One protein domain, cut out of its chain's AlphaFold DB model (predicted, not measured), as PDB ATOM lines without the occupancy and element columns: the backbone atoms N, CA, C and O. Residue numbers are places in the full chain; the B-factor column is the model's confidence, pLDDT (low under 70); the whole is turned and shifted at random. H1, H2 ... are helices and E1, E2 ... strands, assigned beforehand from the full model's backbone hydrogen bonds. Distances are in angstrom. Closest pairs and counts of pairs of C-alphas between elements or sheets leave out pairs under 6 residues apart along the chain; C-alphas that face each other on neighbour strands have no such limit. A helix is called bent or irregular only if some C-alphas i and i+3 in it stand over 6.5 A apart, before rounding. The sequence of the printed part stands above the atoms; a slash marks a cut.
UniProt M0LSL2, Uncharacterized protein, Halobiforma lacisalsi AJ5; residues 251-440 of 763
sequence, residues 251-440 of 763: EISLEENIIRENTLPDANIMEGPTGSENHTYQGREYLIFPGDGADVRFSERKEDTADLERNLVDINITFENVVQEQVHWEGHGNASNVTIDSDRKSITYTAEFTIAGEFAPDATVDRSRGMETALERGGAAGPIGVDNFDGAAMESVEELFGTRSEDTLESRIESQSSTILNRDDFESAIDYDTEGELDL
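Overview. This is residues 251 to 440 of the 763 residues of an uncharacterized protein of Halobiforma lacisalsi AJ5 (UniProt M0LSL2). A long, twisted antiparallel sheet makes a rod, with its two longest strands, E4 and E5, running through most of its length. Part of the rod is broad, with E1, E3 and E6 widening the sheet and H1, H2 and H3 over one face; E2, E4 and E5 continue past the helices as a narrow arm, while unnamed residues 360 to 391 loop at the opposite end. The printed part has 190 residues, with three named helices and six named strands in the order E1 E2 E3 E4 E5 H1 H2 H3 E6; the class is mixed, helices and strands. It is extended, with a radius of gyration of the C-alphas of 24.9 A and spans of 90 by 27 by 22 A.

Arrangement. The sheet is branched. E1, residues 251 to 260, has on one side antiparallel E5, residues 339 to 359, with N 253 and O 356 2.9 A apart, and on the other side antiparallel E6, residues 435 to 439, with N 252 and O 436 2.9 A apart. E4, residues 309 to 331, has E2, residues 279 to 289, and E3, residues 294 to 300, on one side and E5 on the other side. Its pairing is staggered: N 285 of E2 and O 326 are 2.9 A apart, N 297 of E3 and O 316 2.9 A. N 317 of E4 and O 351 of E5 are 2.8 A apart. E3, E4 and E5 form a meander, each strand the antiparallel neighbour of the one before. E2 bends by 60 degrees at residue 282 and E4 by 60 degrees at residue 312. The sheet curls round H1, residues 392 to 401; the closest C-alphas of H1 and E4 are those of Ala 393 and Leu 312, 5.0 A. H2, residues 406 to 419, is on the same face, over E3 and E4 at a height over the sheet of 7.6 A. H3, residues 423 to 430, on that face too, has a height of 8.9 A. H2 and H3 touch as a helical hairpin, opposite ways at a steep tilt of 43 degrees; their closest C-alphas, of Ile 413 and Ala 429, are 5.3 A apart. Every O i to N i+4 pair is within hydrogen-bond range in H1 and H3, and 8 of 10 in H2, which is irregular, with C-alphas 415 and 418 7.7 A apart.

Along the chain. E1 begins at C-alpha 251, (408.737, 449.256, 668.486), and is 29.9 A long; E2 measures 27.3 A and E3 19.7 A. E4 is 65.0 A long, ending at C-alpha 331, (406.356, 463.017, 608.304), and E5 62.1 A. H1 is 14.0 A, H2 20.6 A and H3 11.0 A long. E6, 13.8 A, ends at C-alpha 439, (400.457, 449.616, 672.122).

Size, cuts and confidence. The two C-alphas farthest apart, of Asn 334 and Ala 381, are 90.5 A apart. The printed part has no cut. The links E1 to E2 and E5 to H1 are long, with 18 and 32 residues. The mean pLDDT of the printed part is 86.6, with residues 269 to 276, 291 to 292 and 334 to 340 under 70.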
ATOM      1  N   GLU A 251     408.273 448.505 669.654       96.69
ATOM      2  CA  GLU A 251     408.737 449.256 668.486       96.69
ATOM      3  C   GLU A 251     408.833 448.314 667.287       96.69
ATOM      4  O   GLU A 251     409.341 447.198 667.402       96.69
ATOM      5  N   ILE A 252     408.336 448.739 666.125       97.06
ATOM      6  CA  ILE A 252     408.371 447.934 664.901       97.06
ATOM      7  C   ILE A 252     409.163 448.627 663.803       97.06
ATOM      8  O   ILE A 252     409.086 449.840 663.619       97.06
ATOM      9  N   SER A 253     409.897 447.829 663.036       96.69
ATOM     10  CA  SER A 253     410.676 448.294 661.892       96.69
ATOM     11  C   SER A 253     410.471 447.397 660.675       96.69
ATOM     12  O   SER A 253     410.189 446.202 660.786       96.69
ATOM     13  N   LEU A 254     410.588 447.998 659.493       96.50
ATOM     14  CA  LEU A 254     410.371 447.350 658.209       96.50
ATOM     15  C   LEU A 254     411.671 447.286 657.407       96.50
ATOM     16  O   LEU A 254     412.243 448.314 657.034       96.50
ATOM     17  N   GLU A 255     412.086 446.080 657.035       94.75
ATOM     18  CA  GLU A 255     413.085 445.884 655.988       94.75
ATOM     19  C   GLU A 255     412.403 445.661 654.636       94.75
ATOM     20  O   GLU A 255     411.517 444.816 654.510       94.75
ATOM     21  N   GLU A 256     412.835 446.387 653.602       92.31
ATOM     22  CA  GLU A 256     412.250 446.320 652.260       92.31
ATOM     23  C   GLU A 256     413.227 445.818 651.187       92.31
ATOM     24  O   GLU A 256     414.410 446.171 651.126       92.31
ATOM     25  N   ASN A 257     412.698 445.044 650.241       91.50
ATOM     26  CA  ASN A 257     413.406 444.639 649.037       91.50
ATOM     27  C   ASN A 257     412.471 444.663 647.819       91.50
ATOM     28  O   ASN A 257     411.808 443.683 647.481       91.50
ATOM     29  N   ILE A 258     412.440 445.805 647.126       88.50
ATOM     30  CA  ILE A 258     411.563 446.015 645.966       88.50
ATOM     31  C   ILE A 258     412.332 445.818 644.658       88.50
ATOM     32  O   ILE A 258     413.267 446.548 644.319       88.50
ATOM     33  N   ILE A 259     411.926 444.847 643.854       86.62
ATOM     34  CA  ILE A 259     412.611 444.466 642.622       86.62
ATOM     35  C   ILE A 259     411.657 444.573 641.436       86.62
ATOM     36  O   ILE A 259     410.479 444.230 641.477       86.62
ATOM     37  N   ARG A 260     412.207 445.038 640.317       86.81
ATOM     38  CA  ARG A 260     411.565 444.979 639.008       86.81
ATOM     39  C   ARG A 260     412.289 443.941 638.158       86.81
ATOM     40  O   ARG A 260     413.437 444.160 637.775       86.81
ATOM     41  N   GLU A 261     411.617 442.853 637.799       83.75
ATOM     42  CA  GLU A 261     412.275 441.721 637.128       83.75
ATOM     43  C   GLU A 261     412.633 441.999 635.661       83.75
ATOM     44  O   GLU A 261     413.625 441.494 635.131       83.75
ATOM     45  N   ASN A 262     411.827 442.817 634.975       83.38
ATOM     46  CA  ASN A 262     411.929 443.026 633.532       83.38
ATOM     47  C   ASN A 262     412.120 444.500 633.169       83.38
ATOM     48  O   ASN A 262     411.350 445.358 633.596       83.38
ATOM     49  N   THR A 263     413.081 444.810 632.291       82.50
ATOM     50  CA  THR A 263     413.263 446.172 631.753       82.50
ATOM     51  C   THR A 263     412.050 446.638 630.946       82.50
ATOM     52  O   THR A 263     411.367 445.810 630.329       82.50
ATOM     53  N   LEU A 264     411.805 447.955 630.916       85.50
ATOM     54  CA  LEU A 264     410.796 448.561 630.039       85.50
ATOM     55  C   LEU A 264     411.024 448.136 628.578       85.50
ATOM     56  O   LEU A 264     412.164 447.837 628.205       85.50
ATOM     57  N   PRO A 265     409.966 448.117 627.747       82.69
ATOM     58  CA  PRO A 265     410.157 448.112 626.305       82.69
ATOM     59  C   PRO A 265     411.089 449.270 625.901       82.69
ATOM     60  O   PRO A 265     410.994 450.370 626.456       82.69
ATOM     61  N   ASP A 266     412.015 448.984 624.988       79.81
ATOM     62  CA  ASP A 266     412.975 449.949 624.443       79.81
ATOM     63  C   ASP A 266     413.080 449.732 622.930       79.81
ATOM     64  O   ASP A 266     413.851 448.907 622.427       79.81
ATOM     65  N   ALA A 267     412.211 450.415 622.196       72.50
ATOM     66  CA  ALA A 267     412.142 450.381 620.752       72.50
ATOM     67  C   ALA A 267     413.367 451.086 620.154       72.50
ATOM     68  O   ALA A 267     413.735 452.200 620.534       72.50
ATOM     69  N   ASN A 268     414.004 450.461 619.161       70.88
ATOM     70  CA  ASN A 268     415.193 451.029 618.529       70.88
ATOM     71  C   ASN A 268     414.848 452.278 617.695       70.88
ATOM     72  O   ASN A 268     414.432 452.194 616.537       70.88
ATOM     73  N   ILE A 269     415.108 453.452 618.274       68.94
ATOM     74  CA  ILE A 269     414.807 454.760 617.679       68.94
ATOM     75  C   ILE A 269     415.658 455.033 616.419       68.94
ATOM     76  O   ILE A 269     415.274 455.853 615.596       68.94
ATOM     77  N   MET A 270     416.804 454.368 616.213       65.38
ATOM     78  CA  MET A 270     417.664 454.665 615.053       65.38
ATOM     79  C   MET A 270     417.162 454.088 613.728       65.38
ATOM     80  O   MET A 270     417.452 454.666 612.681       65.38
ATOM     81  N   GLU A 271     416.463 452.952 613.751       63.47
ATOM     82  CA  GLU A 271     415.979 452.314 612.519       63.47
ATOM     83  C   GLU A 271     414.571 452.785 612.145       63.47
ATOM     84  O   GLU A 271     414.265 452.878 610.955       63.47
ATOM     85  N   GLY A 272     413.756 453.148 613.146       63.50
ATOM     86  CA  GLY A 272     412.352 453.511 612.976       63.50
ATOM     87  C   GLY A 272     411.514 452.381 612.342       63.50
ATOM     88  O   GLY A 272     412.038 451.401 611.807       63.50
ATOM     89  N   PRO A 273     410.178 452.471 612.367       68.75
ATOM     90  CA  PRO A 273     409.339 451.511 611.657       68.75
ATOM     91  C   PRO A 273     409.585 451.600 610.141       68.75
ATOM     92  O   PRO A 273     409.947 452.651 609.604       68.75
ATOM     93  N   THR A 274     409.374 450.497 609.416       65.94
ATOM     94  CA  THR A 274     409.568 450.453 607.955       65.94
ATOM     95  C   THR A 274     408.733 451.542 607.255       65.94
ATOM     96  O   THR A 274     407.509 451.539 607.370       65.94
ATOM     97  N   GLY A 275     409.379 452.461 606.518       65.25
ATOM     98  CA  GLY A 275     408.741 453.633 605.885       65.25
ATOM     99  C   GLY A 275     408.920 454.970 606.629       65.25
ATOM    100  O   GLY A 275     408.402 456.000 606.184       65.25
ATOM    101  N   SER A 276     409.648 454.980 607.749       63.25
ATOM    102  CA  SER A 276     409.924 456.175 608.562       63.25
ATOM    103  C   SER A 276     411.078 457.049 608.048       63.25
ATOM    104  O   SER A 276     411.350 458.091 608.640       63.25
ATOM    105  N   GLU A 277     411.704 456.731 606.905       73.69
ATOM    106  CA  GLU A 277     412.930 457.409 606.441       73.69
ATOM    107  C   GLU A 277     412.745 458.914 606.136       73.69
ATOM    108  O   GLU A 277     413.722 459.654 606.025       73.69
ATOM    109  N   ASN A 278     411.495 459.380 606.009       73.19
ATOM    110  CA  ASN A 278     411.118 460.787 605.810       73.19
ATOM    111  C   ASN A 278     410.421 461.431 607.032       73.19
ATOM    112  O   ASN A 278     409.735 462.446 606.873       73.19
ATOM    113  N   HIS A 279     410.553 460.851 608.229       76.00
ATOM    114  CA  HIS A 279     409.932 461.350 609.459       76.00
ATOM    115  C   HIS A 279     410.967 461.874 610.468       76.00
ATOM    116  O   HIS A 279     412.144 461.527 610.420       76.00
ATOM    117  N   THR A 280     410.542 462.734 611.394       80.50
ATOM    118  CA  THR A 280     411.338 463.166 612.556       80.50
ATOM    119  C   THR A 280     410.742 462.592 613.832       80.50
ATOM    120  O   THR A 280     409.522 462.592 613.993       80.50
ATOM    121  N   TYR A 281     411.606 462.097 614.720       81.19
ATOM    122  CA  TYR A 281     411.223 461.642 616.053       81.19
ATOM    123  C   TYR A 281     410.626 462.811 616.837       81.19
ATOM    124  O   TYR A 281     411.287 463.836 617.016       81.19
ATOM    125  N   GLN A 282     409.382 462.653 617.281       82.88
ATOM    126  CA  GLN A 282     408.676 463.661 618.071       82.88
ATOM    127  C   GLN A 282     408.660 463.332 619.565       82.88
ATOM    128  O   GLN A 282     408.476 464.228 620.384       82.88
ATOM    129  N   GLY A 283     408.880 462.071 619.935       81.62
ATOM    130  CA  GLY A 283     408.879 461.641 621.326       81.62
ATOM    131  C   GLY A 283     408.549 460.164 621.474       81.62
ATOM    132  O   GLY A 283     408.113 459.503 620.527       81.62
ATOM    133  N   ARG A 284     408.759 459.667 622.690       85.12
ATOM    134  CA  ARG A 284     408.272 458.373 623.160       85.12
ATOM    135  C   ARG A 284     407.295 458.610 624.301       85.12
ATOM    136  O   ARG A 284     407.500 459.525 625.098       85.12
ATOM    137  N   GLU A 285     406.277 457.778 624.370       85.50
ATOM    138  CA  GLU A 285     405.298 457.744 625.448       85.50
ATOM    139  C   GLU A 285     405.138 456.293 625.900       85.50
ATOM    140  O   GLU A 285     405.177 455.376 625.079       85.50
ATOM    141  N   TYR A 286     404.977 456.075 627.201       86.62
ATOM    142  CA  TYR A 286     404.629 454.765 627.735       86.62
ATOM    143  C   TYR A 286     403.144 454.769 628.073       86.62
ATOM    144  O   TYR A 286     402.688 455.576 628.878       86.62
ATOM    145  N   LEU A 287     402.392 453.871 627.444       84.94
ATOM    146  CA  LEU A 287     401.005 453.608 627.791       84.94
ATOM    147  C   LEU A 287     400.949 452.387 628.695       84.94
ATOM    148  O   LEU A 287     401.432 451.310 628.336       84.94
ATOM    149  N   ILE A 288     400.327 452.564 629.851       85.56
ATOM    150  CA  ILE A 288     400.136 451.510 630.836       85.56
ATOM    151  C   ILE A 288     398.765 450.884 630.588       85.56
ATOM    152  O   ILE A 288     397.750 451.580 630.503       85.56
ATOM    153  N   PHE A 289     398.745 449.569 630.415       84.44
ATOM    154  CA  PHE A 289     397.530 448.775 630.313       84.44
ATOM    155  C   PHE A 289     397.363 448.052 631.644       84.44
ATOM    156  O   PHE A 289     398.041 447.039 631.832       84.44
ATOM    157  N   PRO A 290     396.514 448.583 632.542       73.06
ATOM    158  CA  PRO A 290     396.404 448.086 633.906       73.06
ATOM    159  C   PRO A 290     396.123 446.581 633.910       73.06
ATOM    160  O   PRO A 290     395.286 446.103 633.135       73.06
ATOM    161  N   GLY A 291     396.881 445.855 634.729       66.94
ATOM    162  CA  GLY A 291     396.633 444.453 635.051       66.94
ATOM    163  C   GLY A 291     395.789 444.331 636.320       66.94
ATOM    164  O   GLY A 291     395.901 445.174 637.206       66.94
ATOM    165  N   ASP A 292     394.977 443.275 636.390       66.25
ATOM    166  CA  ASP A 292     394.113 442.928 637.534       66.25
ATOM    167  C   ASP A 292     394.754 441.783 638.359       66.25
ATOM    168  O   ASP A 292     394.127 440.747 638.574       66.25
ATOM    169  N   GLY A 293     396.062 441.853 638.628       76.75
ATOM    170  CA  GLY A 293     396.831 440.712 639.143       76.75
ATOM    171  C   GLY A 293     397.869 441.093 640.187       76.75
ATOM    172  O   GLY A 293     399.048 440.791 639.986       76.75
ATOM    173  N   ALA A 294     397.449 441.780 641.250       89.81
ATOM    174  CA  ALA A 294     398.237 441.815 642.479       89.81
ATOM    175  C   ALA A 294     398.000 440.514 643.272       89.81
ATOM    176  O   ALA A 294     396.869 440.056 643.372       89.81
ATOM    177  N   ASP A 295     399.065 439.904 643.788       94.38
ATOM    178  CA  ASP A 295     399.028 438.761 644.713       94.38
ATOM    179  C   ASP A 295     399.823 439.180 645.951       94.38
ATOM    180  O   ASP A 295     401.042 439.373 645.867       94.38
ATOM    181  N   VAL A 296     399.126 439.382 647.066       96.06
ATOM    182  CA  VAL A 296     399.707 439.754 648.361       96.06
ATOM    183  C   VAL A 296     399.618 438.549 649.290       96.06
ATOM    184  O   VAL A 296     398.580 437.903 649.386       96.06
ATOM    185  N   ARG A 297     400.713 438.232 649.984       96.75
ATOM    186  CA  ARG A 297     400.733 437.206 651.032       96.75
ATOM    187  C   ARG A 297     401.417 437.712 652.288       96.75
ATOM    188  O   ARG A 297     402.586 438.090 652.224       96.75
ATOM    189  N   PHE A 298     400.721 437.627 653.410       95.94
ATOM    190  CA  PHE A 298     401.243 437.820 654.755       95.94
ATOM    191  C   PHE A 298     401.594 436.454 655.345       95.94
ATOM    192  O   PHE A 298     400.846 435.482 655.232       95.94
ATOM    193  N   SER A 299     402.777 436.337 655.934       95.12
ATOM    194  CA  SER A 299     403.254 435.113 656.573       95.12
ATOM    195  C   SER A 299     403.782 435.450 657.956       95.12
ATOM    196  O   SER A 299     404.885 435.971 658.083       95.12
ATOM    197  N   GLU A 300     402.987 435.159 658.983       92.44
ATOM    198  CA  GLU A 300     403.414 435.300 660.376       92.44
ATOM    199  C   GLU A 300     404.598 434.377 660.671       92.44
ATOM    200  O   GLU A 300     404.613 433.200 660.286       92.44
ATOM    201  N   ARG A 301     405.580 434.906 661.396       87.31
ATOM    202  CA  ARG A 301     406.691 434.144 661.943       87.31
ATOM    203  C   ARG A 301     406.453 433.898 663.424       87.31
ATOM    204  O   ARG A 301     406.364 434.820 664.221       87.31
ATOM    205  N   LYS A 302     406.399 432.620 663.787       73.62
ATOM    206  CA  LYS A 302     406.478 432.168 665.177       73.62
ATOM    207  C   LYS A 302     407.871 431.585 665.379       73.62
ATOM    208  O   LYS A 302     408.083 430.386 665.188       73.62
ATOM    209  N   GLU A 303     408.847 432.468 665.578       74.88
ATOM    210  CA  GLU A 303     410.210 432.063 665.925       74.88
ATOM    211  C   GLU A 303     410.225 431.583 667.382       74.88
ATOM    212  O   GLU A 303     409.755 432.278 668.278       74.88
ATOM    213  N   ASP A 304     410.739 430.372 667.593       73.00
ATOM    214  CA  ASP A 304     410.947 429.772 668.914       73.00
ATOM    215  C   ASP A 304     412.250 430.351 669.490       73.00
ATOM    216  O   ASP A 304     413.330 429.766 669.353       73.00
ATOM    217  N   THR A 305     412.162 431.591 669.977       84.88
ATOM    218  CA  THR A 305     413.259 432.364 670.569       84.88
ATOM    219  C   THR A 305     412.772 433.128 671.796       84.88
ATOM    220  O   THR A 305     411.626 433.583 671.839       84.88
ATOM    221  N   ALA A 306     413.673 433.296 672.762       86.56
ATOM    222  CA  ALA A 306     413.467 434.175 673.902       86.56
ATOM    223  C   ALA A 306     413.796 435.645 673.574       86.56
ATOM    224  O   ALA A 306     413.421 436.535 674.323       86.56
ATOM    225  N   ASP A 307     414.462 435.946 672.458       92.12
ATOM    226  CA  ASP A 307     414.900 437.315 672.156       92.12
ATOM    227  C   ASP A 307     413.709 438.293 672.083       92.12
ATOM    228  O   ASP A 307     412.706 438.020 671.421       92.12
ATOM    229  N   LEU A 308     413.792 439.443 672.761       93.00
ATOM    230  CA  LEU A 308     412.742 440.474 672.701       93.00
ATOM    231  C   LEU A 308     412.682 441.171 671.335       93.00
ATOM    232  O   LEU A 308     411.655 441.742 670.990       93.00
ATOM    233  N   GLU A 309     413.750 441.089 670.544       93.81
ATOM    234  CA  GLU A 309     413.765 441.518 669.148       93.81
ATOM    235  C   GLU A 309     413.563 440.302 668.238       93.81
ATOM    236  O   GLU A 309     414.355 439.354 668.263       93.81
ATOM    237  N   ARG A 310     412.493 440.299 667.437       92.50
ATOM    238  CA  ARG A 310     412.168 439.165 666.556       92.50
ATOM    239  C   ARG A 310     411.386 439.575 665.312       92.50
ATOM    240  O   ARG A 310     410.649 440.556 665.303       92.50
ATOM    241  N   ASN A 311     411.512 438.776 664.252       93.69
ATOM    242  CA  ASN A 311     410.719 438.960 663.034       93.69
ATOM    243  C   ASN A 311     409.274 438.512 663.276       93.69
ATOM    244  O   ASN A 311     409.051 437.391 663.734       93.69
ATOM    245  N   LEU A 312     408.304 439.349 662.913       93.88
ATOM    246  CA  LEU A 312     406.879 439.115 663.151       93.88
ATOM    247  C   LEU A 312     406.150 438.631 661.899       93.88
ATOM    248  O   LEU A 312     405.408 437.651 661.950       93.88
ATOM    249  N   VAL A 313     406.347 439.307 660.763       95.94
ATOM    250  CA  VAL A 313     405.615 439.024 659.519       95.94
ATOM    251  C   VAL A 313     406.511 439.224 658.303       95.94
ATOM    252  O   VAL A 313     407.179 440.245 658.176       95.94
ATOM    253  N   ASP A 314     406.464 438.274 657.369       96.44
ATOM    254  CA  ASP A 314     406.956 438.463 656.006       96.44
ATOM    255  C   ASP A 314     405.791 438.788 655.061       96.44
ATOM    256  O   ASP A 314     404.811 438.040 654.976       96.44
ATOM    257  N   ILE A 315     405.916 439.873 654.300       96.75
ATOM    258  CA  ILE A 315     404.937 440.317 653.308       96.75
ATOM    259  C   ILE A 315     405.546 440.173 651.919       96.75
ATOM    260  O   ILE A 315     406.569 440.772 651.601       96.75
ATOM    261  N   ASN A 316     404.891 439.393 651.066       96.81
ATOM    262  CA  ASN A 316     405.311 439.182 649.686       96.81
ATOM    263  C   ASN A 316     404.244 439.718 648.741       96.81
ATOM    264  O   ASN A 316     403.102 439.261 648.772       96.81
ATOM    265  N   ILE A 317     404.623 440.656 647.878       95.62
ATOM    266  CA  ILE A 317     403.734 441.288 646.904       95.62
ATOM    267  C   ILE A 317     404.271 441.021 645.507       95.62
ATOM    268  O   ILE A 317     405.414 441.358 645.201       95.62
ATOM    269  N   THR A 318     403.440 440.463 644.632       94.00
ATOM    270  CA  THR A 318     403.733 440.356 643.198       94.00
ATOM    271  C   THR A 318     402.670 441.095 642.401       94.00
ATOM    272  O   THR A 318     401.483 440.850 642.579       94.00
ATOM    273  N   PHE A 319     403.084 441.982 641.497       93.81
ATOM    274  CA  PHE A 319     402.181 442.743 640.638       93.81
ATOM    275  C   PHE A 319     402.636 442.695 639.179       93.81
ATOM    276  O   PHE A 319     403.776 443.037 638.847       93.81
ATOM    277  N   GLU A 320     401.730 442.300 638.286       90.44
ATOM    278  CA  GLU A 320     401.972 442.293 636.844       90.44
ATOM    279  C   GLU A 320     401.226 443.426 636.132       90.44
ATOM    280  O   GLU A 320     400.013 443.590 636.257       90.44
ATOM    281  N   ASN A 321     401.949 444.171 635.295       89.62
ATOM    282  CA  ASN A 321     401.390 445.245 634.481       89.62
ATOM    283  C   ASN A 321     401.856 445.138 633.028       89.62
ATOM    284  O   ASN A 321     402.970 444.692 632.752       89.62
ATOM    285  N   VAL A 322     401.045 445.585 632.070       89.19
ATOM    286  CA  VAL A 322     401.428 445.562 630.653       89.19
ATOM    287  C   VAL A 322     401.784 446.968 630.198       89.19
ATOM    288  O   VAL A 322     400.931 447.842 630.076       89.19
ATOM    289  N   VAL A 323     403.053 447.176 629.863       88.19
ATOM    290  CA  VAL A 323     403.538 448.463 629.360       88.19
ATOM    291  C   VAL A 323     403.704 448.388 627.850       88.19
ATOM    292  O   VAL A 323     404.343 447.475 627.318       88.19
ATOM    293  N   GLN A 324     403.132 449.363 627.150       87.06
ATOM    294  CA  GLN A 324     403.365 449.589 625.732       87.06
ATOM    295  C   GLN A 324     404.202 450.845 625.553       87.06
ATOM    296  O   GLN A 324     403.783 451.925 625.960       87.06
ATOM    297  N   GLU A 325     405.341 450.739 624.886       87.06
ATOM    298  CA  GLU A 325     406.002 451.937 624.375       87.06
ATOM    299  C   GLU A 325     405.331 452.352 623.064       87.06
ATOM    300  O   GLU A 325     405.074 451.511 622.202       87.06
ATOM    301  N   GLN A 326     405.029 453.638 622.912       85.00
ATOM    302  CA  GLN A 326     404.622 454.248 621.654       85.00
ATOM    303  C   GLN A 326     405.655 455.283 621.236       85.00
ATOM    304  O   GLN A 326     405.922 456.252 621.949       85.00
ATOM    305  N   VAL A 327     406.223 455.097 620.048       82.19
ATOM    306  CA  VAL A 327     407.171 456.052 619.472       82.19
ATOM    307  C   VAL A 327     406.502 456.815 618.338       82.19
ATOM    308  O   VAL A 327     406.040 456.212 617.366       82.19
ATOM    309  N   HIS A 328     406.472 458.145 618.445       82.88
ATOM    310  CA  HIS A 328     405.807 459.017 617.482       82.88
ATOM    311  C   HIS A 328     406.789 459.619 616.478       82.88
ATOM    312  O   HIS A 328     407.756 460.298 616.833       82.88
ATOM    313  N   TRP A 329     406.473 459.430 615.199       78.50
ATOM    314  CA  TRP A 329     407.235 459.955 614.071       78.50
ATOM    315  C   TRP A 329     406.361 460.888 613.229       78.50
ATOM    316  O   TRP A 329     405.292 460.480 612.772       78.50
ATOM    317  N   GLU A 330     406.805 462.123 612.974       80.81
ATOM    318  CA  GLU A 330     406.082 463.092 612.129       80.81
ATOM    319  C   GLU A 330     406.713 463.211 610.739       80.81
ATOM    320  O   GLU A 330     407.915 463.439 610.610       80.81
ATOM    321  N   GLY A 331     405.900 463.042 609.693       74.44
ATOM    322  CA  GLY A 331     406.356 463.017 608.304       74.44
ATOM    323  C   GLY A 331     406.543 464.410 607.706       74.44
ATOM    324  O   GLY A 331     405.723 465.301 607.915       74.44
ATOM    325  N   HIS A 332     407.583 464.584 606.886       73.06
ATOM    326  CA  HIS A 332     407.825 465.826 606.140       73.06
ATOM    327  C   HIS A 332     407.398 465.718 604.665       73.06
ATOM    328  O   HIS A 332     407.554 464.684 604.012       73.06
ATOM    329  N   GLY A 333     406.907 466.821 604.086       70.06
ATOM    330  CA  GLY A 333     406.611 466.926 602.649       70.06
ATOM    331  C   GLY A 333     405.287 466.273 602.215       70.06
ATOM    332  O   GLY A 333     404.229 466.657 602.695       70.06
ATOM    333  N   ASN A 334     405.333 465.337 601.254       65.94
ATOM    334  CA  ASN A 334     404.154 464.624 600.719       65.94
ATOM    335  C   ASN A 334     403.822 463.319 601.482       65.94
ATOM    336  O   ASN A 334     402.944 462.572 601.047       65.94
ATOM    337  N   ALA A 335     404.541 463.004 602.565       61.12
ATOM    338  CA  ALA A 335     404.250 461.847 603.407       61.12
ATOM    339  C   ALA A 335     402.972 462.097 604.233       61.12
ATOM    340  O   ALA A 335     402.812 463.163 604.822       61.12
ATOM    341  N   SER A 336     402.037 461.144 604.249       56.19
ATOM    342  CA  SER A 336     400.812 461.219 605.058       56.19
ATOM    343  C   SER A 336     401.030 460.670 606.469       56.19
ATOM    344  O   SER A 336     401.497 459.544 606.568       56.19
ATOM    345  N   ASN A 337     400.566 461.439 607.466       66.00
ATOM    346  CA  ASN A 337     400.277 461.169 608.888       66.00
ATOM    347  C   ASN A 337     401.275 460.359 609.747       66.00
ATOM    348  O   ASN A 337     402.010 459.503 609.280       66.00
ATOM    349  N   VAL A 338     401.237 460.663 611.051       62.00
ATOM    350  CA  VAL A 338     402.045 460.086 612.139       62.00
ATOM    351  C   VAL A 338     402.178 458.563 612.019       62.00
ATOM    352  O   VAL A 338     401.165 457.864 611.973       62.00
ATOM    353  N   THR A 339     403.416 458.055 612.011       65.81
ATOM    354  CA  THR A 339     403.694 456.613 612.138       65.81
ATOM    355  C   THR A 339     403.976 456.304 613.607       65.81
ATOM    356  O   THR A 339     404.791 456.989 614.227       65.81
ATOM    357  N   ILE A 340     403.282 455.306 614.156       66.12
ATOM    358  CA  ILE A 340     403.438 454.844 615.540       66.12
ATOM    359  C   ILE A 340     404.042 453.445 615.480       66.12
ATOM    360  O   ILE A 340     403.458 452.560 614.853       66.12
ATOM    361  N   ASP A 341     405.205 453.269 616.099       72.50
ATOM    362  CA  ASP A 341     405.730 451.942 616.423       72.50
ATOM    363  C   ASP A 341     405.365 451.612 617.863       72.50
ATOM    364  O   ASP A 341     405.312 452.514 618.706       72.50
ATOM    365  N   SER A 342     405.071 450.343 618.135       74.69
ATOM    366  CA  SER A 342     404.714 449.954 619.487       74.69
ATOM    367  C   SER A 342     405.075 448.523 619.823       74.69
ATOM    368  O   SER A 342     404.676 447.605 619.103       74.69
ATOM    369  N   ASP A 343     405.705 448.350 620.977       79.38
ATOM    370  CA  ASP A 343     405.994 447.052 621.568       79.38
ATOM    371  C   ASP A 343     405.314 446.947 622.934       79.38
ATOM    372  O   ASP A 343     405.282 447.920 623.690       79.38
ATOM    373  N   ARG A 344     404.725 445.785 623.225       84.50
ATOM    374  CA  ARG A 344     404.037 445.506 624.492       84.50
ATOM    375  C   ARG A 344     404.819 444.467 625.263       84.50
ATOM    376  O   ARG A 344     405.066 443.379 624.751       84.50
ATOM    377  N   LYS A 345     405.108 444.764 626.524       87.81
ATOM    378  CA  LYS A 345     405.806 443.850 627.419       87.81
ATOM    379  C   LYS A 345     405.086 443.788 628.759       87.81
ATOM    380  O   LYS A 345     404.681 444.824 629.280       87.81
ATOM    381  N   SER A 346     404.936 442.578 629.293       87.50
ATOM    382  CA  SER A 346     404.538 442.413 630.690       87.50
ATOM    383  C   SER A 346     405.728 442.753 631.577       87.50
ATOM    384  O   SER A 346     406.850 442.308 631.310       87.50
ATOM    385  N   ILE A 347     405.493 443.574 632.587       89.25
ATOM    386  CA  ILE A 347     406.456 443.954 633.606       89.25
ATOM    387  C   ILE A 347     405.939 443.407 634.929       89.25
ATOM    388  O   ILE A 347     404.815 443.708 635.316       89.25
ATOM    389  N   THR A 348     406.781 442.630 635.597       90.38
ATOM    390  CA  THR A 348     406.512 442.086 636.926       90.38
ATOM    391  C   THR A 348     407.307 442.889 637.944       90.38
ATOM    392  O   THR A 348     408.509 443.131 637.751       90.38
ATOM    393  N   TYR A 349     406.615 443.314 638.991       92.38
ATOM    394  CA  TYR A 349     407.179 443.941 640.174       92.38
ATOM    395  C   TYR A 349     406.984 443.000 641.353       92.38
ATOM    396  O   TYR A 349     405.911 442.416 641.506       92.38
ATOM    397  N   THR A 350     408.026 442.849 642.155       94.00
ATOM    398  CA  THR A 350     408.018 442.038 643.367       94.00
ATOM    399  C   THR A 350     408.501 442.902 644.518       94.00
ATOM    400  O   THR A 350     409.531 443.561 644.382       94.00
ATOM    401  N   ALA A 351     407.784 442.911 645.631       95.38
ATOM    402  CA  ALA A 351     408.246 443.511 646.873       95.38
ATOM    403  C   ALA A 351     408.213 442.455 647.972       95.38
ATOM    404  O   ALA A 351     407.212 441.760 648.136       95.38
ATOM    405  N   GLU A 352     409.325 442.333 648.679       96.44
ATOM    406  CA  GLU A 352     409.441 441.534 649.890       96.44
ATOM    407  C   GLU A 352     409.658 442.512 651.041       96.44
ATOM    408  O   GLU A 352     410.530 443.380 650.946       96.44
ATOM    409  N   PHE A 353     408.856 442.381 652.090       96.62
ATOM    410  CA  PHE A 353     409.029 443.124 653.325       96.62
ATOM    411  C   PHE A 353     409.111 442.162 654.500       96.62
ATOM    412  O   PHE A 353     408.380 441.169 654.531       96.62
ATOM    413  N   THR A 354     409.957 442.477 655.470       96.88
ATOM    414  CA  THR A 354     410.003 441.781 656.757       96.88
ATOM    415  C   THR A 354     409.788 442.814 657.848       96.88
ATOM    416  O   THR A 354     410.517 443.801 657.912       96.88
ATOM    417  N   ILE A 355     408.768 442.596 658.676       96.69
ATOM    418  CA  ILE A 355     408.505 443.408 659.863       96.69
ATOM    419  C   ILE A 355     409.189 442.736 661.051       96.69
ATOM    420  O   ILE A 355     408.912 441.564 661.331       96.69
ATOM    421  N   ALA A 356     410.051 443.470 661.746       95.44
ATOM    422  CA  ALA A 356     410.625 443.086 663.030       95.44
ATOM    423  C   ALA A 356     409.991 443.912 664.154       95.44
ATOM    424  O   ALA A 356     409.607 445.060 663.931       95.44
ATOM    425  N   GLY A 357     409.870 443.317 665.339       93.94
ATOM    426  CA  GLY A 357     409.403 443.985 666.549       93.94
ATOM    427  C   GLY A 357     410.403 443.836 667.689       93.94
ATOM    428  O   GLY A 357     410.931 442.740 667.892       93.94
ATOM    429  N   GLU A 358     410.635 444.924 668.414       95.38
ATOM    430  CA  GLU A 358     411.338 444.987 669.694       95.38
ATOM    431  C   GLU A 358     410.304 445.184 670.810       95.38
ATOM    432  O   GLU A 358     409.664 446.232 670.901       95.38
ATOM    433  N   PHE A 359     410.120 444.162 671.645       94.25
ATOM    434  CA  PHE A 359     409.162 444.185 672.752       94.25
ATOM    435  C   PHE A 359     409.756 444.802 674.021       94.25
ATOM    436  O   PHE A 359     410.956 444.657 674.295       94.25
ATOM    437  N   ALA A 360     408.883 445.442 674.803       94.44
ATOM    438  CA  ALA A 360     409.193 446.061 676.086       94.44
ATOM    439  C   ALA A 360     410.443 446.971 676.021       94.44
ATOM    440  O   ALA A 360     411.401 446.751 676.769       94.44
ATOM    441  N   PRO A 361     410.503 447.943 675.084       93.88
ATOM    442  CA  PRO A 361     411.682 448.789 674.877       93.88
ATOM    443  C   PRO A 361     411.987 449.676 676.090       93.88
ATOM    444  O   PRO A 361     413.156 449.965 676.356       93.88
ATOM    445  N   ASP A 362     410.937 450.038 676.830       92.56
ATOM    446  CA  ASP A 362     410.961 450.955 677.968       92.56
ATOM    447  C   ASP A 362     411.077 450.228 679.327       92.56
ATOM    448  O   ASP A 362     411.085 450.890 680.361       92.56
ATOM    449  N   ALA A 363     411.185 448.890 679.341       92.81
ATOM    450  CA  ALA A 363     411.305 448.103 680.571       92.81
ATOM    451  C   ALA A 363     412.613 448.388 681.327       92.81
ATOM    452  O   ALA A 363     413.688 448.453 680.715       92.81
ATOM    453  N   THR A 364     412.526 448.496 682.653       92.25
ATOM    454  CA  THR A 364     413.674 448.714 683.548       92.25
ATOM    455  C   THR A 364     414.355 447.411 683.965       92.25
ATOM    456  O   THR A 364     415.567 447.403 684.193       92.25
ATOM    457  N   VAL A 365     413.616 446.296 683.988       94.62
ATOM    458  CA  VAL A 365     414.162 444.969 684.317       94.62
ATOM    459  C   VAL A 365     415.192 444.477 683.303       94.62
ATOM    460  O   VAL A 365     415.295 444.970 682.179       94.62
ATOM    461  N   ASP A 366     415.957 443.442 683.667       94.56
ATOM    462  CA  ASP A 366     416.983 442.865 682.800       94.56
ATOM    463  C   ASP A 366     416.380 442.272 681.514       94.56
ATOM    464  O   ASP A 366     415.971 441.109 681.442       94.56
ATOM    465  N   ARG A 367     416.367 443.088 680.455       94.06
ATOM    466  CA  ARG A 367     415.897 442.734 679.110       94.06
ATOM    467  C   ARG A 367     416.752 441.647 678.451       94.06
ATOM    468  O   ARG A 367     416.293 441.007 677.505       94.06
ATOM    469  N   SER A 368     417.979 441.404 678.930       93.25
ATOM    470  CA  SER A 368     418.863 440.374 678.367       93.25
ATOM    471  C   SER A 368     418.397 438.946 678.665       93.25
ATOM    472  O   SER A 368     418.809 438.016 677.968       93.25
ATOM    473  N   ARG A 369     417.500 438.786 679.648       93.69
ATOM    474  CA  ARG A 369     416.839 437.521 679.983       93.69
ATOM    475  C   ARG A 369     415.899 437.045 678.874       93.69
ATOM    476  O   ARG A 369     415.811 435.847 678.632       93.69
ATOM    477  N   GLY A 370     415.264 437.956 678.135       93.75
ATOM    478  CA  GLY A 370     414.318 437.594 677.076       93.75
ATOM    479  C   GLY A 370     413.033 436.928 677.593       93.75
ATOM    480  O   GLY A 370     412.855 436.759 678.792       93.75
ATOM    481  N   MET A 371     412.128 436.549 676.691       92.56
ATOM    482  CA  MET A 371     410.801 436.008 676.988       92.56
ATOM    483  C   MET A 371     410.452 434.797 676.111       92.56
ATOM    484  O   MET A 371     410.352 434.926 674.883       92.56
ATOM    485  N   GLU A 372     410.218 433.637 676.735       89.19
ATOM    486  CA  GLU A 372     409.997 432.359 676.039       89.19
ATOM    487  C   GLU A 372     408.679 432.330 675.250       89.19
ATOM    488  O   GLU A 372     408.679 432.077 674.044       89.19
ATOM    489  N   THR A 373     407.542 432.616 675.897       87.12
ATOM    490  CA  THR A 373     406.201 432.452 675.293       87.12
ATOM    491  C   THR A 373     405.542 433.769 674.868       87.12
ATOM    492  O   THR A 373     404.336 433.955 674.990       87.12
ATOM    493  N   ALA A 374     406.333 434.688 674.305       86.19
ATOM    494  CA  ALA A 374     405.893 436.051 673.991       86.19
ATOM    495  C   ALA A 374     404.726 436.137 672.976       86.19
ATOM    496  O   ALA A 374     403.789 436.902 673.173       86.19
ATOM    497  N   LEU A 375     404.756 435.343 671.895       88.38
ATOM    498  CA  LEU A 375     403.788 435.405 670.778       88.38
ATOM    499  C   LEU A 375     402.689 434.323 670.839       88.38
ATOM    500  O   LEU A 375     402.087 433.984 669.813       88.38
ATOM    501  N   GLU A 376     402.483 433.703 672.000       84.06
ATOM    502  CA  GLU A 376     401.480 432.652 672.187       84.06
ATOM    503  C   GLU A 376     400.696 432.877 673.476       84.06
ATOM    504  O   GLU A 376     401.261 433.242 674.497       84.06
ATOM    505  N   ARG A 377     399.391 432.594 673.451       84.62
ATOM    506  CA  ARG A 377     398.533 432.677 674.638       84.62
ATOM    507  C   ARG A 377     398.965 431.683 675.725       84.62
ATOM    508  O   ARG A 377     398.972 430.471 675.482       84.62
ATOM    509  N   GLY A 378     399.156 432.167 676.953       76.31
ATOM    510  CA  GLY A 378     399.426 431.354 678.144       76.31
ATOM    511  C   GLY A 378     400.847 431.496 678.698       76.31
ATOM    512  O   GLY A 378     401.430 432.572 678.673       76.31
ATOM    513  N   GLY A 379     401.365 430.412 679.278       77.12
ATOM    514  CA  GLY A 379     402.642 430.374 680.006       77.12
ATOM    515  C   GLY A 379     402.475 429.789 681.410       77.12
ATOM    516  O   GLY A 379     401.356 429.449 681.817       77.12
ATOM    517  N   ALA A 380     403.586 429.578 682.118       80.88
ATOM    518  CA  ALA A 380     403.581 428.982 683.456       80.88
ATOM    519  C   ALA A 380     403.289 429.994 684.582       80.88
ATOM    520  O   ALA A 380     402.864 429.574 685.660       80.88
ATOM    521  N   ALA A 381     403.473 431.289 684.313       83.44
ATOM    522  CA  ALA A 381     403.313 432.394 685.256       83.44
ATOM    523  C   ALA A 381     402.168 433.340 684.840       83.44
ATOM    524  O   ALA A 381     401.823 433.434 683.660       83.44
ATOM    525  N   GLY A 382     401.555 434.025 685.809       83.75
ATOM    526  CA  GLY A 382     400.468 434.979 685.571       83.75
ATOM    527  C   GLY A 382     399.042 434.401 685.602       83.75
ATOM    528  O   GLY A 382     398.826 433.198 685.810       83.75
ATOM    529  N   PRO A 383     398.024 435.263 685.416       84.00
ATOM    530  CA  PRO A 383     396.629 434.856 685.449       84.00
ATOM    531  C   PRO A 383     396.263 433.953 684.262       84.00
ATOM    532  O   PRO A 383     396.834 434.001 683.173       84.00
ATOM    533  N   ILE A 384     395.267 433.086 684.460       77.06
ATOM    534  CA  ILE A 384     394.894 432.093 683.446       77.06
ATOM    535  C   ILE A 384     394.301 432.782 682.214       77.06
ATOM    536  O   ILE A 384     393.218 433.362 682.274       77.06
ATOM    537  N   GLY A 385     394.927 432.544 681.060       73.31
ATOM    538  CA  GLY A 385     394.366 432.895 679.759       73.31
ATOM    539  C   GLY A 385     394.795 434.252 679.215       73.31
ATOM    540  O   GLY A 385     394.094 434.724 678.324       73.31
ATOM    541  N   VAL A 386     395.903 434.803 679.700       80.12
ATOM    542  CA  VAL A 386     396.631 435.955 679.140       80.12
ATOM    543  C   VAL A 386     397.023 435.733 677.681       80.12
ATOM    544  O   VAL A 386     397.472 434.638 677.321       80.12
ATOM    545  N   ASP A 387     396.792 436.740 676.841       81.69
ATOM    546  CA  ASP A 387     397.028 436.688 675.394       81.69
ATOM    547  C   ASP A 387     398.476 437.081 675.017       81.69
ATOM    548  O   ASP A 387     398.894 436.827 673.882       81.69
ATOM    549  N   ASN A 388     399.274 437.581 675.978       86.50
ATOM    550  CA  ASN A 388     400.660 438.030 675.780       86.50
ATOM    551  C   ASN A 388     400.737 438.995 674.579       86.50
ATOM    552  O   ASN A 388     399.997 439.972 674.527       86.50
ATOM    553  N   PHE A 389     401.574 438.702 673.578       90.00
ATOM    554  CA  PHE A 389     401.696 439.476 672.340       90.00
ATOM    555  C   PHE A 389     401.161 438.718 671.104       90.00
ATOM    556  O   PHE A 389     401.588 438.997 669.982       90.00
ATOM    557  N   ASP A 390     400.229 437.760 671.255       86.94
ATOM    558  CA  ASP A 390     399.713 436.913 670.147       86.94
ATOM    559  C   ASP A 390     399.109 437.731 668.980       86.94
ATOM    560  O   ASP A 390     399.091 437.276 667.836       86.94
ATOM    561  N   GLY A 391     398.669 438.971 669.230       87.44
ATOM    562  CA  GLY A 391     398.154 439.888 668.204       87.44
ATOM    563  C   GLY A 391     399.215 440.678 667.423       87.44
ATOM    564  O   GLY A 391     398.923 441.127 666.309       87.44
ATOM    565  N   ALA A 392     400.433 440.822 667.959       91.94
ATOM    566  CA  ALA A 392     401.420 441.818 667.522       91.94
ATOM    567  C   ALA A 392     401.753 441.738 666.027       91.94
ATOM    568  O   ALA A 392     401.906 442.755 665.355       91.94
ATOM    569  N   ALA A 393     401.795 440.522 665.475       92.88
ATOM    570  CA  ALA A 393     402.076 440.298 664.065       92.88
ATOM    571  C   ALA A 393     401.087 441.041 663.152       92.88
ATOM    572  O   ALA A 393     401.501 441.815 662.293       92.88
ATOM    573  N   MET A 394     399.782 440.868 663.351       92.81
ATOM    574  CA  MET A 394     398.783 441.516 662.493       92.81
ATOM    575  C   MET A 394     398.564 442.987 662.846       92.81
ATOM    576  O   MET A 394     398.200 443.762 661.963       92.81
ATOM    577  N   GLU A 395     398.805 443.389 664.094       94.50
ATOM    578  CA  GLU A 395     398.769 444.806 664.483       94.50
ATOM    579  C   GLU A 395     399.897 445.585 663.801       94.50
ATOM    580  O   GLU A 395     399.646 446.648 663.243       94.50
ATOM    581  N   SER A 396     401.091 444.988 663.700       95.81
ATOM    582  CA  SER A 396     402.229 445.587 662.993       95.81
ATOM    583  C   SER A 396     401.954 445.841 661.506       95.81
ATOM    584  O   SER A 396     402.350 446.868 660.958       95.81
ATOM    585  N   VAL A 397     401.216 444.940 660.845       96.25
ATOM    586  CA  VAL A 397     400.814 445.120 659.441       96.25
ATOM    587  C   VAL A 397     399.776 446.235 659.317       96.25
ATOM    588  O   VAL A 397     399.823 447.013 658.365       96.25
ATOM    589  N   GLU A 398     398.832 446.333 660.259       95.69
ATOM    590  CA  GLU A 398     397.868 447.435 660.253       95.69
ATOM    591  C   GLU A 398     398.545 448.783 660.441       95.69
ATOM    592  O   GLU A 398     398.215 449.701 659.697       95.69
ATOM    593  N   GLU A 399     399.478 448.879 661.384       96.62
ATOM    594  CA  GLU A 399     400.190 450.118 661.679       96.62
ATOM    595  C   GLU A 399     401.017 450.568 660.470       96.62
ATOM    596  O   GLU A 399     400.843 451.681 659.985       96.62
ATOM    597  N   LEU A 400     401.829 449.673 659.893       97.00
ATOM    598  CA  LEU A 400     402.743 450.046 658.808       97.00
ATOM    599  C   LEU A 400     402.080 450.143 657.428       97.00
ATOM    600  O   LEU A 400     402.558 450.901 656.596       97.00
ATOM    601  N   PHE A 401     401.010 449.392 657.136       95.81
ATOM    602  CA  PHE A 401     400.365 449.372 655.804       95.81
ATOM    603  C   PHE A 401     398.934 449.947 655.805       95.81
ATOM    604  O   PHE A 401     398.265 450.032 654.760       95.81
ATOM    605  N   GLY A 402     398.404 450.318 656.972       95.12
ATOM    606  CA  GLY A 402     397.035 450.804 657.149       95.12
ATOM    607  C   GLY A 402     395.954 449.741 656.906       95.12
ATOM    608  O   GLY A 402     394.816 450.096 656.580       95.12
ATOM    609  N   THR A 403     396.294 448.443 656.927       94.25
ATOM    610  CA  THR A 403     395.344 447.333 656.713       94.25
ATOM    611  C   THR A 403     395.886 445.980 657.181       94.25
ATOM    612  O   THR A 403     397.001 445.617 656.842       94.25
ATOM    613  N   ARG A 404     395.048 445.154 657.829       93.81
ATOM    614  CA  ARG A 404     395.338 443.725 658.122       93.81
ATOM    615  C   ARG A 404     394.950 442.763 656.984       93.81
ATOM    616  O   ARG A 404     395.072 441.551 657.112       93.81
ATOM    617  N   SER A 405     394.383 443.278 655.891       94.69
ATOM    618  CA  SER A 405     393.781 442.485 654.809       94.69
ATOM    619  C   SER A 405     394.627 442.510 653.536       94.69
ATOM    620  O   SER A 405     394.787 443.571 652.927       94.69
ATOM    621  N   GLU A 406     395.058 441.322 653.100       95.75
ATOM    622  CA  GLU A 406     395.731 441.088 651.811       95.75
ATOM    623  C   GLU A 406     394.893 441.650 650.647       95.75
ATOM    624  O   GLU A 406     395.366 442.521 649.920       95.75
ATOM    625  N   ASP A 407     393.606 441.275 650.558       95.00
ATOM    626  CA  ASP A 407     392.659 441.748 649.527       95.00
ATOM    627  C   ASP A 407     392.570 443.288 649.434       95.00
ATOM    628  O   ASP A 407     392.345 443.867 648.363       95.00
ATOM    629  N   THR A 408     392.691 443.978 650.573       94.50
ATOM    630  CA  THR A 408     392.623 445.446 650.631       94.50
ATOM    631  C   THR A 408     393.884 446.072 650.047       94.50
ATOM    632  O   THR A 408     393.786 447.064 649.318       94.50
ATOM    633  N   LEU A 409     395.052 445.483 650.323       93.81
ATOM    634  CA  LEU A 409     396.324 445.924 649.758       93.81
ATOM    635  C   LEU A 409     396.399 445.614 648.255       93.81
ATOM    636  O   LEU A 409     396.768 446.489 647.471       93.81
ATOM    637  N   GLU A 410     395.929 444.436 647.831       94.62
ATOM    638  CA  GLU A 410     395.773 444.079 646.412       94.62
ATOM    639  C   GLU A 410     394.903 445.105 645.682       94.62
ATOM    640  O   GLU A 410     395.334 445.721 644.705       94.62
ATOM    641  N   SER A 411     393.710 445.381 646.216       93.06
ATOM    642  CA  SER A 411     392.780 446.355 645.638       93.06
ATOM    643  C   SER A 411     393.379 447.764 645.558       93.06
ATOM    644  O   SER A 411     393.104 448.502 644.606       93.06
ATOM    645  N   ARG A 412     394.192 448.164 646.548       92.38
ATOM    646  CA  ARG A 412     394.879 449.464 646.572       92.38
ATOM    647  C   ARG A 412     395.879 449.560 645.420       92.38
ATOM    648  O   ARG A 412     395.767 450.494 644.621       92.38
ATOM    649  N   ILE A 413     396.753 448.567 645.269       92.88
ATOM    650  CA  ILE A 413     397.752 448.496 644.190       92.88
ATOM    651  C   ILE A 413     397.059 448.458 642.820       92.88
ATOM    652  O   ILE A 413     397.384 449.238 641.919       92.88
ATOM    653  N   GLU A 414     396.043 447.610 642.663       91.62
ATOM    654  CA  GLU A 414     395.290 447.467 641.415       91.62
ATOM    655  C   GLU A 414     394.552 448.751 641.024       91.62
ATOM    656  O   GLU A 414     394.515 449.113 639.845       91.62
ATOM    657  N   SER A 415     394.026 449.509 641.993       91.75
ATOM    658  CA  SER A 415     393.383 450.802 641.723       91.75
ATOM    659  C   SER A 415     394.352 451.842 641.143       91.75
ATOM    660  O   SER A 415     393.940 452.720 640.376       91.75
ATOM    661  N   GLN A 416     395.644 451.707 641.454       91.56
ATOM    662  CA  GLN A 416     396.721 452.581 640.992       91.56
ATOM    663  C   GLN A 416     397.485 452.017 639.788       91.56
ATOM    664  O   GLN A 416     398.324 452.712 639.214       91.56
ATOM    665  N   SER A 417     397.149 450.809 639.330       90.12
ATOM    666  CA  SER A 417     397.799 450.086 638.225       90.12
ATOM    667  C   SER A 417     398.088 450.933 636.981       90.12
ATOM    668  O   SER A 417     399.133 450.779 636.356       90.12
ATOM    669  N   SER A 418     397.210 451.876 636.624       88.62
ATOM    670  CA  SER A 418     397.399 452.773 635.471       88.62
ATOM    671  C   SER A 418     398.528 453.805 635.618       88.62
ATOM    672  O   SER A 418     398.850 454.481 634.644       88.62
ATOM    673  N   THR A 419     399.115 453.931 636.808       89.44
ATOM    674  CA  THR A 419     400.182 454.890 637.138       89.44
ATOM    675  C   THR A 419     401.534 454.227 637.417       89.44
ATOM    676  O   THR A 419     402.548 454.915 637.426       89.44
ATOM    677  N   ILE A 420     401.574 452.896 637.546       90.62
ATOM    678  CA  ILE A 420     402.773 452.142 637.933       90.62
ATOM    679  C   ILE A 420     403.642 451.817 636.704       90.62
ATOM    680  O   ILE A 420     403.353 450.875 635.957       90.62
ATOM    681  N   LEU A 421     404.724 452.578 636.479       87.88
ATOM    682  CA  LEU A 421     405.658 452.397 635.351       87.88
ATOM    683  C   LEU A 421     407.078 451.985 635.770       87.88
ATOM    684  O   LEU A 421     407.817 451.366 634.985       87.88
ATOM    685  N   ASN A 422     407.490 452.381 636.969       88.12
ATOM    686  CA  ASN A 422     408.823 452.159 637.510       88.12
ATOM    687  C   ASN A 422     408.763 451.645 638.962       88.12
ATOM    688  O   ASN A 422     407.680 451.373 639.469       88.12
ATOM    689  N   ARG A 423     409.933 451.416 639.578       89.19
ATOM    690  CA  ARG A 423     410.022 450.903 640.955       89.19
ATOM    691  C   ARG A 423     409.371 451.882 641.937       89.19
ATOM    692  O   ARG A 423     408.502 451.460 642.679       89.19
ATOM    693  N   ASP A 424     409.743 453.152 641.875       90.62
ATOM    694  CA  ASP A 424     409.266 454.203 642.779       90.62
ATOM    695  C   ASP A 424     407.737 454.388 642.682       90.62
ATOM    696  O   ASP A 424     407.070 454.605 643.690       90.62
ATOM    697  N   ASP A 425     407.156 454.245 641.480       91.38
ATOM    698  CA  ASP A 425     405.692 454.279 641.306       91.38
ATOM    699  C   ASP A 425     405.009 453.067 641.970       91.38
ATOM    700  O   ASP A 425     403.889 453.184 642.456       91.38
ATOM    701  N   PHE A 426     405.654 451.894 641.942       91.56
ATOM    702  CA  PHE A 426     405.138 450.675 642.571       91.56
ATOM    703  C   PHE A 426     405.242 450.757 644.094       91.56
ATOM    704  O   PHE A 426     404.272 450.471 644.782       91.56
ATOM    705  N   GLU A 427     406.384 451.219 644.595       92.00
ATOM    706  CA  GLU A 427     406.635 451.511 646.008       92.00
ATOM    707  C   GLU A 427     405.585 452.486 646.563       92.00
ATOM    708  O   GLU A 427     404.889 452.174 647.525       92.00
ATOM    709  N   SER A 428     405.341 453.591 645.848       91.44
ATOM    710  CA  SER A 428     404.306 454.575 646.204       91.44
ATOM    711  C   SER A 428     402.878 454.010 646.187       91.44
ATOM    712  O   SER A 428     401.991 454.574 646.824       91.44
ATOM    713  N   ALA A 429     402.619 452.941 645.426       91.56
ATOM    714  CA  ALA A 429     401.292 452.337 645.318       91.56
ATOM    715  C   ALA A 429     400.976 451.347 646.449       91.56
ATOM    716  O   ALA A 429     399.797 451.069 646.685       91.56
ATOM    717  N   ILE A 430     402.006 450.813 647.112       92.19
ATOM    718  CA  ILE A 430     401.861 449.929 648.274       92.19
ATOM    719  C   ILE A 430     401.426 450.757 649.490       92.19
ATOM    720  O   ILE A 430     400.488 450.344 650.167       92.19
ATOM    721  N   ASP A 431     402.002 451.958 649.654       89.69
ATOM    722  CA  ASP A 431     401.674 452.929 650.712       89.69
ATOM    723  C   ASP A 431     401.915 452.344 652.114       89.69
ATOM    724  O   ASP A 431     401.009 451.760 652.711       89.69
ATOM    725  N   TYR A 432     403.165 452.451 652.578       94.62
ATOM    726  CA  TYR A 432     403.639 451.905 653.848       94.62
ATOM    727  C   TYR A 432     404.586 452.865 654.577       94.62
ATOM    728  O   TYR A 432     405.253 453.687 653.942       94.62
ATOM    729  N   ASP A 433     404.681 452.698 655.891       96.31
ATOM    730  CA  ASP A 433     405.666 453.331 656.765       96.31
ATOM    731  C   ASP A 433     406.802 452.346 657.109       96.31
ATOM    732  O   ASP A 433     406.642 451.128 657.006       96.31
ATOM    733  N   THR A 434     407.986 452.856 657.468       94.81
ATOM    734  CA  THR A 434     409.171 452.013 657.742       94.81
ATOM    735  C   THR A 434     409.391 451.714 659.221       94.81
ATOM    736  O   THR A 434     410.148 450.805 659.548       94.81
ATOM    737  N   GLU A 435     408.775 452.497 660.100       96.69
ATOM    738  CA  GLU A 435     408.891 452.411 661.555       96.69
ATOM    739  C   GLU A 435     407.526 452.748 662.163       96.69
ATOM    740  O   GLU A 435     406.772 453.538 661.589       96.69
ATOM    741  N   GLY A 436     407.222 452.161 663.316       95.56
ATOM    742  CA  GLY A 436     405.981 452.394 664.045       95.56
ATOM    743  C   GLY A 436     406.102 451.972 665.505       95.56
ATOM    744  O   GLY A 436     407.082 451.343 665.903       95.56
ATOM    745  N   GLU A 437     405.088 452.306 666.291       95.31
ATOM    746  CA  GLU A 437     404.971 451.929 667.700       95.31
ATOM    747  C   GLU A 437     403.637 451.208 667.884       95.31
ATOM    748  O   GLU A 437     402.609 451.650 667.368       95.31
ATOM    749  N   LEU A 438     403.662 450.081 668.586       92.94
ATOM    750  CA  LEU A 438     402.484 449.310 668.941       92.94
ATOM    751  C   LEU A 438     402.244 449.419 670.440       92.94
ATOM    752  O   LEU A 438     403.138 449.153 671.241       92.94
ATOM    753  N   ASP A 439     401.008 449.751 670.781       89.19
ATOM    754  CA  ASP A 439     400.457 449.616 672.122       89.19
ATOM    755  C   ASP A 439     399.639 448.321 672.136       89.19
ATOM    756  O   ASP A 439     398.517 448.272 671.617       89.19
ATOM    757  N   LEU A 440     400.270 447.228 672.572       86.44
ATOM    758  CA  LEU A 440     399.655 445.907 672.532       86.44
ATOM    759  C   LEU A 440     398.603 445.811 673.628       86.44
ATOM    760  O   LEU A 440     398.704 446.427 674.682       86.44
TER     761      LEU A 440